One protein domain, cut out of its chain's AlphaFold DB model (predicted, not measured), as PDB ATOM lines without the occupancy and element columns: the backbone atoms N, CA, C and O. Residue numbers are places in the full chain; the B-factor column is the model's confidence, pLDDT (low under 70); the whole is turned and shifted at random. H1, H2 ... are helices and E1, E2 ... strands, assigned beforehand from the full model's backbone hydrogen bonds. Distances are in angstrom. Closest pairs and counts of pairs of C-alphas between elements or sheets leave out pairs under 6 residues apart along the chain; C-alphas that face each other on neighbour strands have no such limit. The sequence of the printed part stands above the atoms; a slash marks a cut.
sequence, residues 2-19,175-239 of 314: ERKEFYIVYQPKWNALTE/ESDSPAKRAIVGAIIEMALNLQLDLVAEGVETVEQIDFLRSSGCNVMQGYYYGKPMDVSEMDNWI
ATOM      1  N   GLU A   2      50.932 -12.878  -6.825       81.31
ATOM      2  CA  GLU A   2      51.316 -14.218  -7.333       81.31
ATOM      3  C   GLU A   2      50.831 -15.389  -6.464       81.31
ATOM      4  O   GLU A   2      50.390 -16.414  -6.977       81.31
ATOM      5  N   ARG A   3      50.847 -15.208  -5.140       85.75
ATOM      6  CA  ARG A   3      50.398 -16.206  -4.158       85.75
ATOM      7  C   ARG A   3      48.875 -16.285  -3.984       85.75
ATOM      8  O   ARG A   3      48.418 -17.085  -3.182       85.75
ATOM      9  N   LYS A   4      48.102 -15.466  -4.715       87.56
ATOM     10  CA  LYS A   4      46.629 -15.371  -4.633       87.56
ATOM     11  C   LYS A   4      46.094 -15.177  -3.206       87.56
ATOM     12  O   LYS A   4      45.075 -15.739  -2.836       87.56
ATOM     13  N   GLU A   5      46.808 -14.383  -2.414       92.44
ATOM     14  CA  GLU A   5      46.434 -14.104  -1.024       92.44
ATOM     15  C   GLU A   5      45.347 -13.026  -0.923       92.44
ATOM     16  O   GLU A   5      44.597 -13.023   0.035       92.44
ATOM     17  N   PHE A   6      45.218 -12.127  -1.900       94.62
ATOM     18  CA  PHE A   6      44.190 -11.086  -1.860       94.62
ATOM     19  C   PHE A   6      42.815 -11.638  -2.237       94.62
ATOM     20  O   PHE A   6      42.696 -12.443  -3.163       94.62
ATOM     21  N   TYR A   7      41.780 -11.147  -1.561       95.25
ATOM     22  CA  TYR A   7      40.379 -11.373  -1.912       95.25
ATOM     23  C   TYR A   7      39.600 -10.054  -1.855       95.25
ATOM     24  O   TYR A   7      40.112  -9.042  -1.368       95.25
ATOM     25  N   ILE A   8      38.385 -10.049  -2.401       97.25
ATOM     26  CA  ILE A   8      37.499  -8.881  -2.415       97.25
ATOM     27  C   ILE A   8      36.265  -9.212  -1.593       97.25
ATOM     28  O   ILE A   8      35.670 -10.278  -1.756       97.25
ATOM     29  N   VAL A   9      35.893  -8.277  -0.732       98.06
ATOM     30  CA  VAL A   9      34.581  -8.233  -0.090       98.06
ATOM     31  C   VAL A   9      33.794  -7.053  -0.642       98.06
ATOM     32  O   VAL A   9      34.375  -6.093  -1.145       98.06
ATOM     33  N   TYR A  10      32.477  -7.122  -0.547       98.00
ATOM     34  CA  TYR A  10      31.550  -6.155  -1.106       98.00
ATOM     35  C   TYR A  10      30.676  -5.593   0.002       98.00
ATOM     36  O   TYR A  10      30.063  -6.351   0.757       98.00
ATOM     37  N   GLN A  11      30.621  -4.271   0.120       98.19
ATOM     38  CA  GLN A  11      29.764  -3.611   1.099       98.19
ATOM     39  C   GLN A  11      28.560  -2.965   0.405       98.19
ATOM     40  O   GLN A  11      28.757  -2.243  -0.571       98.19
ATOM     41  N   PRO A  12      27.317  -3.209   0.860       97.44
ATOM     42  CA  PRO A  12      26.137  -2.649   0.214       97.44
ATOM     43  C   PRO A  12      25.987  -1.151   0.491       97.44
ATOM     44  O   PRO A  12      26.117  -0.696   1.629       97.44
ATOM     45  N   LYS A  13      25.602  -0.416  -0.552       98.00
ATOM     46  CA  LYS A  13      25.055   0.942  -0.486       98.00
ATOM     47  C   LYS A  13      23.529   0.838  -0.465       98.00
ATOM     48  O   LYS A  13      22.925   0.231  -1.355       98.00
ATOM     49  N   TRP A  14      22.896   1.407   0.555       97.19
ATOM     50  CA  TRP A  14      21.464   1.273   0.816       97.19
ATOM     51  C   TRP A  14      20.736   2.603   0.685       97.19
ATOM     52  O   TRP A  14      21.130   3.590   1.302       97.19
ATOM     53  N   ASN A  15      19.637   2.625  -0.065       96.88
ATOM     54  CA  ASN A  15      18.739   3.769  -0.090       96.88
ATOM     55  C   ASN A  15      17.677   3.622   1.010       96.88
ATOM     56  O   ASN A  15      16.762   2.802   0.920       96.88
ATOM     57  N   ALA A  16      17.802   4.448   2.046       93.50
ATOM     58  CA  ALA A  16      16.948   4.445   3.230       93.50
ATOM     59  C   ALA A  16      15.522   4.958   2.966       93.50
ATOM     60  O   ALA A  16      14.637   4.761   3.798       93.50
ATOM     61  N   LEU A  17      15.283   5.631   1.836       91.50
ATOM     62  CA  LEU A  17      13.947   6.062   1.429       91.50
ATOM     63  C   LEU A  17      13.197   4.938   0.712       91.50
ATOM     64  O   LEU A  17      12.026   4.709   0.999       91.50
ATOM     65  N   THR A  18      13.860   4.255  -0.222       92.50
ATOM     66  CA  THR A  18      13.234   3.187  -1.017       92.50
ATOM     67  C   THR A  18      13.330   1.813  -0.363       92.50
ATOM     68  O   THR A  18      12.735   0.877  -0.882       92.50
ATOM     69  N   GLU A  19      14.099   1.682   0.723       91.50
ATOM     70  CA  GLU A  19      14.448   0.406   1.361       91.50
ATOM     71  C   GLU A  19      15.014  -0.610   0.352       91.50
ATOM     72  O   GLU A  19      14.604  -1.769   0.322       91.50
ATOM     73  N   GLU A 175      31.161  11.032  14.626       91.50
ATOM     74  CA  GLU A 175      31.145  12.183  15.541       91.50
ATOM     75  C   GLU A 175      29.844  13.002  15.472       91.50
ATOM     76  O   GLU A 175      29.733  14.056  16.110       91.50
ATOM     77  N   SER A 176      28.843  12.540  14.715       91.00
ATOM     78  CA  SER A 176      27.599  13.277  14.466       91.00
ATOM     79  C   SER A 176      26.671  13.392  15.682       91.00
ATOM     80  O   SER A 176      25.624  14.016  15.581       91.00
ATOM     81  N   ASP A 177      27.042  12.897  16.862       89.69
ATOM     82  CA  ASP A 177      26.348  13.239  18.113       89.69
ATOM     83  C   ASP A 177      26.633  14.680  18.563       89.69
ATOM     84  O   ASP A 177      25.835  15.300  19.272       89.69
ATOM     85  N   SER A 178      27.754  15.253  18.118       94.38
ATOM     86  CA  SER A 178      28.103  16.646  18.379       94.38
ATOM     87  C   SER A 178      27.286  17.601  17.496       94.38
ATOM     88  O   SER A 178      27.324  17.471  16.267       94.38
ATOM     89  N   PRO A 179      26.633  18.641  18.059       93.94
ATOM     90  CA  PRO A 179      25.928  19.654  17.269       93.94
ATOM     91  C   PRO A 179      26.819  20.342  16.228       93.94
ATOM     92  O   PRO A 179      26.373  20.623  15.119       93.94
ATOM     93  N   ALA A 180      28.092  20.578  16.566       93.62
ATOM     94  CA  ALA A 180      29.051  21.174  15.641       93.62
ATOM     95  C   ALA A 180      29.325  20.247  14.449       93.62
ATOM     96  O   ALA A 180      29.377  20.706  13.311       93.62
ATOM     97  N   LYS A 181      29.443  18.936  14.694       93.25
ATOM     98  CA  LYS A 181      29.658  17.967  13.620       93.25
ATOM     99  C   LYS A 181      28.417  17.806  12.743       93.25
ATOM    100  O   LYS A 181      28.556  17.809  11.524       93.25
ATOM    101  N   ARG A 182      27.214  17.771  13.332       94.69
ATOM    102  CA  ARG A 182      25.951  17.782  12.567       94.69
ATOM    103  C   ARG A 182      25.839  18.995  11.656       94.69
ATOM    104  O   ARG A 182      25.426  18.846  10.515       94.69
ATOM    105  N   ALA A 183      26.227  20.177  12.135       94.88
ATOM    106  CA  ALA A 183      26.214  21.385  11.316       94.88
ATOM    107  C   ALA A 183      27.152  21.272  10.102       94.88
ATOM    108  O   ALA A 183      26.772  21.670   9.006       94.88
ATOM    109  N   ILE A 184      28.344  20.684  10.276       93.38
ATOM    110  CA  ILE A 184      29.286  20.450   9.170       93.38
ATOM    111  C   ILE A 184      28.711  19.445   8.166       93.38
ATOM    112  O   ILE A 184      28.676  19.738   6.976       93.38
ATOM    113  N   VAL A 185      28.210  18.297   8.633       95.31
ATOM    114  CA  VAL A 185      27.588  17.287   7.756       95.31
ATOM    115  C   VAL A 185      26.392  17.876   7.005       95.31
ATOM    116  O   VAL A 185      26.278  17.691   5.799       95.31
ATOM    117  N   GLY A 186      25.540  18.650   7.685       95.69
ATOM    118  CA  GLY A 186      24.413  19.343   7.060       95.69
ATOM    119  C   GLY A 186      24.848  20.321   5.966       95.69
ATOM    120  O   GLY A 186      24.248  20.333   4.896       95.69
ATOM    121  N   ALA A 187      25.928  21.078   6.187       94.44
ATOM    122  CA  ALA A 187      26.476  21.986   5.180       94.44
ATOM    123  C   ALA A 187      27.040  21.240   3.955       94.44
ATOM    124  O   ALA A 187      26.839  21.687   2.827       94.44
ATOM    125  N   ILE A 188      27.706  20.096   4.160       94.06
ATOM    126  CA  ILE A 188      28.185  19.233   3.065       94.06
ATOM    127  C   ILE A 188      27.000  18.717   2.242       94.06
ATOM    128  O   ILE A 188      27.023  18.795   1.014       94.06
ATOM    129  N   ILE A 189      25.947  18.240   2.915       96.12
ATOM    130  CA  ILE A 189      24.734  17.742   2.259       96.12
ATOM    131  C   ILE A 189      24.066  18.852   1.440       96.12
ATOM    132  O   ILE A 189      23.799  18.667   0.256       96.12
ATOM    133  N   GLU A 190      23.840  20.025   2.036       96.00
ATOM    134  CA  GLU A 190      23.219  21.162   1.352       96.00
ATOM    135  C   GLU A 190      24.028  21.601   0.124       96.00
ATOM    136  O   GLU A 190      23.466  21.868  -0.940       96.00
ATOM    137  N   MET A 191      25.354  21.635   0.241       94.81
ATOM    138  CA  MET A 191      26.236  21.955  -0.874       94.81
ATOM    139  C   MET A 191      26.100  20.944  -2.019       94.81
ATOM    140  O   MET A 191      25.906  21.357  -3.160       94.81
ATOM    141  N   ALA A 192      26.183  19.642  -1.733       94.94
ATOM    142  CA  ALA A 192      26.068  18.608  -2.759       94.94
ATOM    143  C   ALA A 192      24.704  18.663  -3.468       94.94
ATOM    144  O   ALA A 192      24.654  18.631  -4.695       94.94
ATOM    145  N   LEU A 193      23.614  18.864  -2.716       94.94
ATOM    146  CA  LEU A 193      22.272  19.046  -3.282       94.94
ATOM    147  C   LEU A 193      22.202  20.265  -4.215       94.94
ATOM    148  O   LEU A 193      21.641  20.174  -5.307       94.94
ATOM    149  N   ASN A 194      22.802  21.393  -3.823       95.12
ATOM    150  CA  ASN A 194      22.851  22.603  -4.649       95.12
ATOM    151  C   ASN A 194      23.687  22.422  -5.926       95.12
ATOM    152  O   ASN A 194      23.388  23.046  -6.946       95.12
ATOM    153  N   LEU A 195      24.706  21.560  -5.884       94.56
ATOM    154  CA  LEU A 195      25.522  21.172  -7.036       94.56
ATOM    155  C   LEU A 195      24.908  20.029  -7.860       94.56
ATOM    156  O   LEU A 195      25.487  19.646  -8.872       94.56
ATOM    157  N   GLN A 196      23.732  19.519  -7.468       95.50
ATOM    158  CA  GLN A 196      23.058  18.378  -8.101       95.50
ATOM    159  C   GLN A 196      23.915  17.102  -8.104       95.50
ATOM    160  O   GLN A 196      23.869  16.316  -9.048       95.50
ATOM    161  N   LEU A 197      24.695  16.912  -7.040       96.31
ATOM    162  CA  LEU A 197      25.499  15.718  -6.811       96.31
ATOM    163  C   LEU A 197      24.730  14.726  -5.939       96.31
ATOM    164  O   LEU A 197      24.043  15.110  -4.987       96.31
ATOM    165  N   ASP A 198      24.891  13.442  -6.243       96.88
ATOM    166  CA  ASP A 198      24.413  12.367  -5.384       96.88
ATOM    167  C   ASP A 198      25.242  12.319  -4.088       96.88
ATOM    168  O   ASP A 198      26.397  12.748  -4.035       96.88
ATOM    169  N   LEU A 199      24.655  11.781  -3.018       97.12
ATOM    170  CA  LEU A 199      25.274  11.712  -1.695       97.12
ATOM    171  C   LEU A 199      25.224  10.298  -1.140       97.12
ATOM    172  O   LEU A 199      24.148   9.699  -1.098       97.12
ATOM    173  N   VAL A 200      26.352   9.828  -0.613       98.12
ATOM    174  CA  VAL A 200      26.448   8.601   0.183       98.12
ATOM    175  C   VAL A 200      27.065   8.945   1.534       98.12
ATOM    176  O   VAL A 200      28.124   9.552   1.583       98.12
ATOM    177  N   ALA A 201      26.423   8.581   2.639       97.62
ATOM    178  CA  ALA A 201      27.029   8.709   3.966       97.62
ATOM    179  C   ALA A 201      27.645   7.382   4.412       97.62
ATOM    180  O   ALA A 201      26.964   6.354   4.386       97.62
ATOM    181  N   GLU A 202      28.902   7.406   4.846       96.94
ATOM    182  CA  GLU A 202      29.636   6.209   5.247       96.94
ATOM    183  C   GLU A 202      29.670   5.989   6.761       96.94
ATOM    184  O   GLU A 202      29.492   6.908   7.554       96.94
ATOM    185  N   GLY A 203      29.923   4.750   7.188       96.19
ATOM    186  CA  GLY A 203      30.055   4.418   8.607       96.19
ATOM    187  C   GLY A 203      28.760   4.578   9.408       96.19
ATOM    188  O   GLY A 203      28.806   4.871  10.601       96.19
ATOM    189  N   VAL A 204      27.598   4.402   8.770       97.38
ATOM    190  CA  VAL A 204      26.301   4.457   9.460       97.38
ATOM    191  C   VAL A 204      26.071   3.183  10.283       97.38
ATOM    192  O   VAL A 204      26.008   2.070   9.750       97.38
ATOM    193  N   GLU A 205      25.913   3.346  11.592       96.88
ATOM    194  CA  GLU A 205      25.778   2.258  12.567       96.88
ATOM    195  C   GLU A 205      24.518   2.368  13.440       96.88
ATOM    196  O   GLU A 205      24.064   1.352  13.969       96.88
ATOM    197  N   THR A 206      23.925   3.561  13.585       96.31
ATOM    198  CA  THR A 206      22.789   3.793  14.494       96.31
ATOM    199  C   THR A 206      21.562   4.385  13.803       96.31
ATOM    200  O   THR A 206      21.649   5.023  12.753       96.31
ATOM    201  N   VAL A 207      20.389   4.198  14.419       95.38
ATOM    202  CA  VAL A 207      19.125   4.778  13.926       95.38
ATOM    203  C   VAL A 207      19.163   6.302  14.012       95.38
ATOM    204  O   VAL A 207      18.687   6.985  13.113       95.38
ATOM    205  N   GLU A 208      19.796   6.846  15.047       95.81
ATOM    206  CA  GLU A 208      19.932   8.285  15.251       95.81
ATOM    207  C   GLU A 208      20.741   8.949  14.126       95.81
ATOM    208  O   GLU A 208      20.385  10.041  13.675       95.81
ATOM    209  N   GLN A 209      21.799   8.285  13.639       96.75
ATOM    210  CA  GLN A 209      22.565   8.733  12.472       96.75
ATOM    211  C   GLN A 209      21.701   8.714  11.205       96.75
ATOM    212  O   GLN A 209      21.712   9.678  10.439       96.75
ATOM    213  N   ILE A 210      20.913   7.651  11.005       96.25
ATOM    214  CA  ILE A 210      20.008   7.513   9.853       96.25
ATOM    215  C   ILE A 210      18.966   8.630   9.844       96.25
ATOM    216  O   ILE A 210      18.777   9.288   8.821       96.25
ATOM    217  N   ASP A 211      18.303   8.869  10.974       95.75
ATOM    218  CA  ASP A 211      17.268   9.896  11.093       95.75
ATOM    219  C   ASP A 211      17.837  11.292  10.825       95.75
ATOM    220  O   ASP A 211      17.243  12.083  10.082       95.75
ATOM    221  N   PHE A 212      19.027  11.583  11.360       96.50
ATOM    222  CA  PHE A 212      19.737  12.827  11.078       96.50
ATOM    223  C   PHE A 212      20.033  12.984   9.578       96.50
ATOM    224  O   PHE A 212      19.646  13.993   8.980       96.50
ATOM    225  N   LEU A 213      20.654  11.985   8.950       97.38
ATOM    226  CA  LEU A 213      21.042  12.035   7.538       97.38
ATOM    227  C   LEU A 213      19.831  12.164   6.604       97.38
ATOM    228  O   LEU A 213      19.824  13.036   5.731       97.38
ATOM    229  N   ARG A 214      18.770  11.384   6.841       96.12
ATOM    230  CA  ARG A 214      17.519  11.448   6.066       96.12
ATOM    231  C   ARG A 214      16.844  12.803   6.193       96.12
ATOM    232  O   ARG A 214      16.447  13.380   5.186       96.12
ATOM    233  N   SER A 215      16.730  13.323   7.419       95.25
ATOM    234  CA  SER A 215      16.127  14.641   7.655       95.25
ATOM    235  C   SER A 215      16.913  15.779   6.995       95.25
ATOM    236  O   SER A 215      16.328  16.807   6.663       95.25
ATOM    237  N   SER A 216      18.210  15.568   6.752       95.69
ATOM    238  CA  SER A 216      19.086  16.512   6.056       95.69
ATOM    239  C   SER A 216      19.064  16.350   4.529       95.69
ATOM    240  O   SER A 216      19.566  17.222   3.831       95.69
ATOM    241  N   GLY A 217      18.474  15.272   3.997       95.12
ATOM    242  CA  GLY A 217      18.367  15.003   2.556       95.12
ATOM    243  C   GLY A 217      19.337  13.948   2.005       95.12
ATOM    244  O   GLY A 217      19.296  13.661   0.811       95.12
ATOM    245  N   CYS A 218      20.171  13.327   2.846       97.19
ATOM    246  CA  CYS A 218      21.038  12.218   2.445       97.19
ATOM    247  C   CYS A 218      20.296  10.882   2.605       97.19
ATOM    248  O   CYS A 218      20.011  10.437   3.718       97.19
ATOM    249  N   ASN A 219      19.954  10.252   1.477       95.81
ATOM    250  CA  ASN A 219      19.135   9.036   1.457       95.81
ATOM    251  C   ASN A 219      19.922   7.755   1.169       95.81
ATOM    252  O   ASN A 219      19.403   6.679   1.458       95.81
ATOM    253  N   VAL A 220      21.131   7.843   0.605       98.12
ATOM    254  CA  VAL A 220      21.983   6.671   0.363       98.12
ATOM    255  C   VAL A 220      23.046   6.586   1.449       98.12
ATOM    256  O   VAL A 220      23.679   7.577   1.804       98.12
ATOM    257  N   MET A 221      23.206   5.398   2.018       97.56
ATOM    258  CA  MET A 221      24.044   5.159   3.185       97.56
ATOM    259  C   MET A 221      24.804   3.851   3.037       97.56
ATOM    260  O   MET A 221      24.280   2.868   2.512       97.56
ATOM    261  N   GLN A 222      26.016   3.826   3.564       97.88
ATOM    262  CA  GLN A 222      26.857   2.648   3.664       97.88
ATOM    263  C   GLN A 222      27.332   2.512   5.107       97.88
ATOM    264  O   GLN A 222      27.780   3.472   5.730       97.88
ATOM    265  N   GLY A 223      27.211   1.318   5.678       96.62
ATOM    266  CA  GLY A 223      27.606   1.098   7.062       96.62
ATOM    267  C   GLY A 223      27.046  -0.185   7.649       96.62
ATOM    268  O   GLY A 223      26.191  -0.850   7.057       96.62
ATOM    269  N   TYR A 224      27.545  -0.546   8.830       96.88
ATOM    270  CA  TYR A 224      27.241  -1.827   9.467       96.88
ATOM    271  C   TYR A 224      25.778  -1.984   9.867       96.88
ATOM    272  O   TYR A 224      25.337  -3.119  10.040       96.88
ATOM    273  N   TYR A 225      25.025  -0.885   9.963       95.94
ATOM    274  CA  TYR A 225      23.581  -0.951  10.149       95.94
ATOM    275  C   TYR A 225      22.885  -1.716   9.008       95.94
ATOM    276  O   TYR A 225      22.006  -2.535   9.263       95.94
ATOM    277  N   TYR A 226      23.296  -1.480   7.755       95.06
ATOM    278  CA  TYR A 226      22.685  -2.094   6.567       95.06
ATOM    279  C   TYR A 226      23.417  -3.354   6.101       95.06
ATOM    280  O   TYR A 226      22.797  -4.323   5.656       95.06
ATOM    281  N   GLY A 227      24.743  -3.354   6.207       95.00
ATOM    282  CA  GLY A 227      25.553  -4.499   5.833       95.00
ATOM    283  C   GLY A 227      27.032  -4.264   6.092       95.00
ATOM    284  O   GLY A 227      27.604  -3.225   5.754       95.00
ATOM    285  N   LYS A 228      27.665  -5.272   6.691       96.62
ATOM    286  CA  LYS A 228      29.125  -5.354   6.735       96.62
ATOM    287  C   LYS A 228      29.661  -5.704   5.341       96.62
ATOM    288  O   LYS A 228      28.899  -6.212   4.520       96.62
ATOM    289  N   PRO A 229      30.951  -5.463   5.066       97.12
ATOM    290  CA  PRO A 229      31.602  -6.045   3.903       97.12
ATOM    291  C   PRO A 229      31.466  -7.575   3.922       97.12
ATOM    292  O   PRO A 229      31.734  -8.195   4.950       97.12
ATOM    293  N   MET A 230      31.034  -8.152   2.803       97.06
ATOM    294  CA  MET A 230      30.673  -9.566   2.651       97.06
ATOM    295  C   MET A 230      31.444 -10.202   1.499       97.06
ATOM    296  O   MET A 230      31.721  -9.537   0.502       97.06
ATOM    297  N   ASP A 231      31.767 -11.489   1.586       96.06
ATOM    298  CA  ASP A 231      32.252 -12.200   0.401       96.06
ATOM    299  C   ASP A 231      31.135 -12.389  -0.650       96.06
ATOM    300  O   ASP A 231      29.971 -12.047  -0.428       96.06
ATOM    301  N   VAL A 232      31.473 -12.926  -1.827       93.12
ATOM    302  CA  VAL A 232      30.498 -13.126  -2.917       93.12
ATOM    303  C   VAL A 232      29.343 -14.046  -2.507       93.12
ATOM    304  O   VAL A 232      28.197 -13.784  -2.863       93.12
ATOM    305  N   SER A 233      29.613 -15.108  -1.745       92.56
ATOM    306  CA  SER A 233      28.575 -16.049  -1.316       92.56
ATOM    307  C   SER A 233      27.637 -15.417  -0.291       92.56
ATOM    308  O   SER A 233      26.429 -15.658  -0.315       92.56
ATOM    309  N   GLU A 234      28.177 -14.639   0.640       94.44
ATOM    310  CA  GLU A 234      27.404 -13.896   1.630       94.44
ATOM    311  C   GLU A 234      26.576 -12.791   0.969       94.44
ATOM    312  O   GLU A 234      25.394 -12.643   1.280       94.44
ATOM    313  N   MET A 235      27.161 -12.076   0.006       93.50
ATOM    314  CA  MET A 235      26.485 -11.047  -0.776       93.50
ATOM    315  C   MET A 235      25.339 -11.626  -1.613       93.50
ATOM    316  O   MET A 235      24.246 -11.068  -1.577       93.50
ATOM    317  N   ASP A 236      25.530 -12.754  -2.308       90.56
ATOM    318  CA  ASP A 236      24.462 -13.417  -3.075       90.56
ATOM    319  C   ASP A 236      23.268 -13.771  -2.159       90.56
ATOM    320  O   ASP A 236      22.106 -13.520  -2.496       90.56
ATOM    321  N   ASN A 237      23.542 -14.277  -0.949       90.75
ATOM    322  CA  ASN A 237      22.509 -14.541   0.060       90.75
ATOM    323  C   ASN A 237      21.843 -13.257   0.574       90.75
ATOM    324  O   ASN A 237      20.634 -13.235   0.823       90.75
ATOM    325  N   TRP A 238      22.619 -12.191   0.765       92.31
ATOM    326  CA  TRP A 238      22.109 -10.894   1.194       92.31
ATOM    327  C   TRP A 238      21.201 -10.275   0.123       92.31
ATOM    328  O   TRP A 238      20.112  -9.810   0.458       92.31
ATOM    329  N   ILE A 239      21.578 -10.348  -1.157       89.31
ATOM    330  CA  ILE A 239      20.761  -9.897  -2.293       89.31
ATOM    331  C   ILE A 239      19.448 -10.674  -2.323       89.31
ATOM    332  O   ILE A 239      18.385 -10.059  -2.341       89.31
TER     333      ILE A 239
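Overview. This is residues 2 to 19 and 175 to 239 of the 314 residues of the protein "Phytochrome-like protein cph2" of Paenibacillus sp. P1XP2 (UniProt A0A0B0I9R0). A long strand, E1, runs along an elongated, loose body and at its last residues joins two short strands, E3 and E2, in a small, strongly twisted sheet. H1 and H2 gather at that end, with H1 lying across it, while H3 packs on E1 toward the other end. The 83 printed residues have three named helices and three named strands, in the order E1 H1 E2 H2 E3 H3; the sheet E1 E3 E2 is mixed and the class is mixed. The radius of gyration of the C-alphas is 15.4 A and the spans are 46 by 28 by 27 A.

Arrangement. E1, residues 7 to 15, is antiparallel to E3, residues 220 to 222, with N 14 and O 221 2.8 A apart, within hydrogen-bond range. E3 is parallel to E2, residues 198 to 201, with N 222 and O 201 within range at 2.8 A. H2, residues 207 to 216, makes with E2 and E3 a strand-helix-strand unit, two parallel neighbour strands with a helix between, its crossover right-handed. H1, residues 179 to 194, only just touches H2, with 3 pairs of C-alphas within 8 A, through residues 186 to 190 alone; the closest are Gly 186 and Ser 216, 6.1 A. The two run the same way at a steep tilt of 44 degrees. H3, residues 232 to 239, only grazes the sheet; its closest C-alphas to E1 are those of Val 232 and Val 9, 7.0 A. H3 is apart from H1 and H2. In H1, H2 and H3 every O i to N i+4 pair is within hydrogen-bond range.

Along the chain. E1 is 26.5 A long, from C-alpha 7 at (40.379, -11.373, -1.912). H1 is 22.3 A long, H2 14.1 A, E2 10.4 A, E3 7.1 A and H3 10.3 A, ending at C-alpha 239 at (20.761, -9.897, -2.293).

Size, cuts and confidence. The C-alphas of Glu 2 and Pro 179 are the two farthest apart, 49.0 A. Residues 20 to 174 are not printed, and C-alphas 19 and 175 are 24.9 A apart across the cut. Of the links printed whole, none is long. No printed residue is under pLDDT 70.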